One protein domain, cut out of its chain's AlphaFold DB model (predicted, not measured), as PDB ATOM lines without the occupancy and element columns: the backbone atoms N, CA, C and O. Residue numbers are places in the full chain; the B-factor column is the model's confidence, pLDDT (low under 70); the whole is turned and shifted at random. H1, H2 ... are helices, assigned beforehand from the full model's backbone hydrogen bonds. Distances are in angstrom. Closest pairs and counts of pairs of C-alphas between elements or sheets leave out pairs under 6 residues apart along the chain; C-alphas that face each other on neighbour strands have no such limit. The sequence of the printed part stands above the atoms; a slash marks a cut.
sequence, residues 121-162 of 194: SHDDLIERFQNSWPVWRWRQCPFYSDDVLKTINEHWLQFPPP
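AT A GLANCE: This is residues 121 to 162 of the 194 residues of an uncharacterized protein of Eumeta variegata (UniProt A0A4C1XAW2). The longest helix, H1, has two short helices, H3 and H4, packed on it, while the chain between them makes one open loop: it passes from the end of H1 through H2, turns round at residues 141 to 145 and comes back through H3 to H1. H2 lies on the far part of this loop and touches no helix. The printed part has 42 residues with four named helices, H1, H2, H3 and H4 along the chain, and no named strand; the class is all helix. It is compact, with a radius of gyration of the C-alphas of 10.1 A, and spans 27 by 19 by 17 A.

IN THESE COORDINATES: H1 is residues 121 to 132, 16.4 A from its first C-alpha at (-53.615, -14.339, -1.629) to its last at (-42.490, -9.323, 9.400). H2, residues 135 to 140, and H3, residues 146 to 151, are each 9.4 A long. H4, residues 154 to 157, is 5.4 A long and ends at C-alpha 157, (-41.982, -11.343, -1.009).

HOW THE PARTS SIT: H1 touches H3 with residues 122 to 126 alone; the closest C-alphas, of Ile 126 and Leu 149, are 7.2 A apart. The two run opposite ways at a steep tilt of 48 degrees. H1 also touches H4, the closest C-alphas being those of His 122 and Glu 154, 6.5 A apart. H1 and H2 meet only through their link. H2 and H3 are only just apart, their closest C-alphas at 8.1 A; H2 and H4 are apart, as are H3 and H4. In H1 every O i to N i+4 pair is within hydrogen-bond range; in H2 and in H3 1 of 2 is, beside 3 of 3 O i to N i+3 pairs, and H4 is too short for an O i to N i+4 pair.

THE WHOLE: The two C-alphas farthest apart, of Ser 121 and Pro 142, are 28.2 A apart. The printed part has no cut, and the links H1 to H2, H2 to H3 and H3 to H4 are tight. The mean pLDDT of the printed part is 85.5, and no printed residue is under 70.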
ATOM      1  N   SER A 121     -54.900 -13.710  -1.949       80.19
ATOM      2  CA  SER A 121     -53.615 -14.339  -1.629       80.19
ATOM      3  C   SER A 121     -52.438 -13.358  -1.703       80.19
ATOM      4  O   SER A 121     -51.521 -13.446  -0.887       80.19
ATOM      5  N   HIS A 122     -52.458 -12.408  -2.645       82.12
ATOM      6  CA  HIS A 122     -51.402 -11.397  -2.804       82.12
ATOM      7  C   HIS A 122     -51.442 -10.371  -1.666       82.12
ATOM      8  O   HIS A 122     -50.418 -10.106  -1.030       82.12
ATOM      9  N   ASP A 123     -52.637  -9.869  -1.348       85.56
ATOM     10  CA  ASP A 123     -52.842  -8.902  -0.268       85.56
ATOM     11  C   ASP A 123     -52.470  -9.504   1.106       85.56
ATOM     12  O   ASP A 123     -51.767  -8.862   1.895       85.56
ATOM     13  N   ASP A 124     -52.813 -10.775   1.351       87.44
ATOM     14  CA  ASP A 124     -52.420 -11.511   2.562       87.44
ATOM     15  C   ASP A 124     -50.891 -11.666   2.690       87.44
ATOM     16  O   ASP A 124     -50.325 -11.589   3.790       87.44
ATOM     17  N   LEU A 125     -50.187 -11.891   1.572       86.75
ATOM     18  CA  LEU A 125     -48.723 -11.974   1.547       86.75
ATOM     19  C   LEU A 125     -48.082 -10.620   1.846       86.75
ATOM     20  O   LEU A 125     -47.115 -10.561   2.614       86.75
ATOM     21  N   ILE A 126     -48.629  -9.535   1.293       88.31
ATOM     22  CA  ILE A 126     -48.173  -8.174   1.590       88.31
ATOM     23  C   ILE A 126     -48.355  -7.870   3.078       88.31
ATOM     24  O   ILE A 126     -47.426  -7.357   3.705       88.31
ATOM     25  N   GLU A 127     -49.504  -8.200   3.670       87.94
ATOM     26  CA  GLU A 127     -49.749  -7.936   5.091       87.94
ATOM     27  C   GLU A 127     -48.760  -8.709   5.980       87.94
ATOM     28  O   GLU A 127     -48.143  -8.151   6.895       87.94
ATOM     29  N   ARG A 128     -48.522  -9.990   5.674       88.25
ATOM     30  CA  ARG A 128     -47.504 -10.800   6.365       88.25
ATOM     31  C   ARG A 128     -46.106 -10.214   6.210       88.25
ATOM     32  O   ARG A 128     -45.341 -10.207   7.179       88.25
ATOM     33  N   PHE A 129     -45.774  -9.712   5.027       88.19
ATOM     34  CA  PHE A 129     -44.491  -9.079   4.753       88.19
ATOM     35  C   PHE A 129     -44.314  -7.783   5.558       88.19
ATOM     36  O   PHE A 129     -43.290  -7.609   6.221       88.19
ATOM     37  N   GLN A 130     -45.329  -6.916   5.575       88.50
ATOM     38  CA  GLN A 130     -45.337  -5.671   6.350       88.50
ATOM     39  C   GLN A 130     -45.272  -5.915   7.862       88.50
ATOM     40  O   GLN A 130     -44.634  -5.149   8.582       88.50
ATOM     41  N   ASN A 131     -45.887  -6.995   8.346       88.94
ATOM     42  CA  ASN A 131     -45.811  -7.395   9.751       88.94
ATOM     43  C   ASN A 131     -44.449  -8.002  10.120       88.94
ATOM     44  O   ASN A 131     -44.001  -7.874  11.261       88.94
ATOM     45  N   SER A 132     -43.787  -8.670   9.173       88.25
ATOM     46  CA  SER A 132     -42.490  -9.323   9.400       88.25
ATOM     47  C   SER A 132     -41.319  -8.343   9.332       88.25
ATOM     48  O   SER A 132     -40.312  -8.543  10.015       88.25
ATOM     49  N   TRP A 133     -41.437  -7.274   8.538       83.19
ATOM     50  CA  TRP A 133     -40.336  -6.357   8.247       83.19
ATOM     51  C   TRP A 133     -40.718  -4.892   8.498       83.19
ATOM     52  O   TRP A 133     -41.837  -4.486   8.215       83.19
ATOM     53  N   PRO A 134     -39.794  -4.044   8.991       83.12
ATOM     54  CA  PRO A 134     -40.075  -2.640   9.292       83.12
ATOM     55  C   PRO A 134     -40.163  -1.777   8.015       83.12
ATOM     56  O   PRO A 134     -39.302  -0.928   7.762       83.12
ATOM     57  N   VAL A 135     -41.225  -1.965   7.226       83.56
ATOM     58  CA  VAL A 135     -41.499  -1.252   5.960       83.56
ATOM     59  C   VAL A 135     -41.662   0.260   6.169       83.56
ATOM     60  O   VAL A 135     -41.384   1.056   5.274       83.56
ATOM     61  N   TRP A 136     -41.994   0.701   7.387       82.69
ATOM     62  CA  TRP A 136     -42.042   2.123   7.747       82.69
ATOM     63  C   TRP A 136     -40.723   2.866   7.480       82.69
ATOM     64  O   TRP A 136     -40.746   4.066   7.215       82.69
ATOM     65  N   ARG A 137     -39.571   2.176   7.514       82.56
ATOM     66  CA  ARG A 137     -38.273   2.787   7.176       82.56
ATOM     67  C   ARG A 137     -38.172   3.108   5.696       82.56
ATOM     68  O   ARG A 137     -37.535   4.084   5.327       82.56
ATOM     69  N   TRP A 138     -38.796   2.294   4.852       84.06
ATOM     70  CA  TRP A 138     -38.763   2.474   3.406       84.06
ATOM     71  C   TRP A 138     -39.595   3.683   2.993       84.06
ATOM     72  O   TRP A 138     -39.174   4.422   2.113       84.06
ATOM     73  N   ARG A 139     -40.680   3.977   3.724       83.00
ATOM     74  CA  ARG A 139     -41.480   5.203   3.555       83.00
ATOM     75  C   ARG A 139     -40.711   6.503   3.806       83.00
ATOM     76  O   ARG A 139     -41.170   7.561   3.397       83.00
ATOM     77  N   GLN A 140     -39.550   6.450   4.462       87.12
ATOM     78  CA  GLN A 140     -38.680   7.622   4.612       87.12
ATOM     79  C   GLN A 140     -37.881   7.918   3.338       87.12
ATOM     80  O   GLN A 140     -37.335   9.010   3.191       87.12
ATOM     81  N   CYS A 141     -37.791   6.959   2.414       80.38
ATOM     82  CA  CYS A 141     -37.153   7.171   1.129       80.38
ATOM     83  C   CYS A 141     -38.147   7.822   0.153       80.38
ATOM     84  O   CYS A 141     -39.234   7.285  -0.051       80.38
ATOM     85  N   PRO A 142     -37.761   8.910  -0.538       81.75
ATOM     86  CA  PRO A 142     -38.649   9.619  -1.466       81.75
ATOM     87  C   PRO A 142     -39.036   8.791  -2.702       81.75
ATOM     88  O   PRO A 142     -39.923   9.177  -3.450       81.75
ATOM     89  N   PHE A 143     -38.365   7.659  -2.928       78.94
ATOM     90  CA  PHE A 143     -38.587   6.771  -4.070       78.94
ATOM     91  C   PHE A 143     -39.520   5.595  -3.761       78.94
ATOM     92  O   PHE A 143     -39.719   4.738  -4.619       78.94
ATOM     93  N   TYR A 144     -40.056   5.514  -2.544       85.31
ATOM     94  CA  TYR A 144     -40.912   4.415  -2.125       85.31
ATOM     95  C   TYR A 144     -42.379   4.861  -2.064       85.31
ATOM     96  O   TYR A 144     -42.713   5.794  -1.338       85.31
ATOM     97  N   SER A 145     -43.251   4.160  -2.796       86.31
ATOM     98  CA  SER A 145     -44.711   4.241  -2.658       86.31
ATOM     99  C   SER A 145     -45.257   2.872  -2.258       86.31
ATOM    100  O   SER A 145     -44.701   1.844  -2.649       86.31
ATOM    101  N   ASP A 146     -46.363   2.841  -1.517       83.31
ATOM    102  CA  ASP A 146     -47.018   1.589  -1.120       83.31
ATOM    103  C   ASP A 146     -47.539   0.794  -2.341       83.31
ATOM    104  O   ASP A 146     -47.639  -0.432  -2.290       83.31
ATOM    105  N   ASP A 147     -47.761   1.459  -3.480       86.50
ATOM    106  CA  ASP A 147     -48.141   0.818  -4.751       86.50
ATOM    107  C   ASP A 147     -47.018  -0.047  -5.347       86.50
ATOM    108  O   ASP A 147     -47.264  -0.970  -6.131       86.50
ATOM    109  N   VAL A 148     -45.766   0.213  -4.951       85.25
ATOM    110  CA  VAL A 148     -44.609  -0.566  -5.409       85.25
ATOM    111  C   VAL A 148     -44.697  -1.999  -4.882       85.25
ATOM    112  O   VAL A 148     -44.388  -2.927  -5.623       85.25
ATOM    113  N   LEU A 149     -45.192  -2.208  -3.655       85.75
ATOM    114  CA  LEU A 149     -45.353  -3.554  -3.082       85.75
ATOM    115  C   LEU A 149     -46.389  -4.387  -3.830       85.75
ATOM    116  O   LEU A 149     -46.194  -5.588  -3.984       85.75
ATOM    117  N   LYS A 150     -47.436  -3.744  -4.352       86.88
ATOM    118  CA  LYS A 150     -48.458  -4.404  -5.178       86.88
ATOM    119  C   LYS A 150     -47.922  -4.826  -6.545       86.88
ATOM    120  O   LYS A 150     -48.419  -5.771  -7.140       86.88
ATOM    121  N   THR A 151     -46.897  -4.130  -7.039       87.94
ATOM    122  CA  THR A 151     -46.272  -4.415  -8.340       87.94
ATOM    123  C   THR A 151     -45.184  -5.491  -8.237       87.94
ATOM    124  O   THR A 151     -44.821  -6.121  -9.231       87.94
ATOM    125  N   ILE A 152     -44.640  -5.714  -7.038       86.94
ATOM    126  CA  ILE A 152     -43.629  -6.744  -6.799       86.94
ATOM    127  C   ILE A 152     -44.283  -8.128  -6.886       86.94
ATOM    128  O   ILE A 152     -45.361  -8.379  -6.353       86.94
ATOM    129  N   ASN A 153     -43.610  -9.045  -7.580       89.88
ATOM    130  CA  ASN A 153     -44.088 -10.410  -7.752       89.88
ATOM    131  C   ASN A 153     -44.072 -11.174  -6.411       89.88
ATOM    132  O   ASN A 153     -43.095 -11.099  -5.664       89.88
ATOM    133  N   GLU A 154     -45.130 -11.944  -6.147       87.19
ATOM    134  CA  GLU A 154     -45.358 -12.728  -4.923       87.19
ATOM    135  C   GLU A 154     -44.177 -13.611  -4.521       87.19
ATOM    136  O   GLU A 154     -43.888 -13.764  -3.334       87.19
ATOM    137  N   HIS A 155     -43.458 -14.177  -5.495       86.62
ATOM    138  CA  HIS A 155     -42.320 -15.043  -5.186       86.62
ATOM    139  C   HIS A 155     -41.171 -14.291  -4.502       86.62
ATOM    140  O   HIS A 155     -40.459 -14.877  -3.690       86.62
ATOM    141  N   TRP A 156     -40.991 -12.995  -4.780       88.75
ATOM    142  CA  TRP A 156     -39.928 -12.198  -4.163       88.75
ATOM    143  C   TRP A 156     -40.242 -11.812  -2.715       88.75
ATOM    144  O   TRP A 156     -39.320 -11.631  -1.924       88.75
ATOM    145  N   LEU A 157     -41.526 -11.723  -2.353       86.06
ATOM    146  CA  LEU A 157     -41.982 -11.343  -1.009       86.06
ATOM    147  C   LEU A 157     -41.721 -12.434   0.043       86.06
ATOM    148  O   LEU A 157     -41.748 -12.161   1.241       86.06
ATOM    149  N   GLN A 158     -41.441 -13.666  -0.386       86.50
ATOM    150  CA  GLN A 158     -41.181 -14.799   0.508       86.50
ATOM    151  C   GLN A 158     -39.742 -14.824   1.044       86.50
ATOM    152  O   GLN A 158     -39.467 -15.496   2.041       86.50
ATOM    153  N   PHE A 159     -38.813 -14.105   0.408       87.56
ATOM    154  CA  PHE A 159     -37.405 -14.132   0.792       87.56
ATOM    155  C   PHE A 159     -37.084 -13.096   1.876       87.56
ATOM    156  O   PHE A 159     -37.553 -11.956   1.811       87.56
ATOM    157  N   PRO A 160     -36.246 -13.451   2.867       84.19
ATOM    158  CA  PRO A 160     -35.758 -12.475   3.826       84.19
ATOM    159  C   PRO A 160     -34.850 -11.446   3.127       84.19
ATOM    160  O   PRO A 160     -34.118 -11.801   2.197       84.19
ATOM    161  N   PRO A 161     -34.848 -10.177   3.579       84.00
ATOM    162  CA  PRO A 161     -33.950  -9.165   3.053       84.00
ATOM    163  C   PRO A 161     -32.499  -9.609   3.288       84.00
ATOM    164  O   PRO A 161     -32.152 -10.009   4.407       84.00
ATOM    165  N   PRO A 162     -31.637  -9.559   2.260       86.38
ATOM    166  CA  PRO A 162     -30.261  -9.988   2.409       86.38
ATOM    167  C   PRO A 162     -29.479  -9.007   3.285       86.38
ATOM    168  O   PRO A 162     -29.862  -7.853   3.500       86.38
TER     169      PRO A 162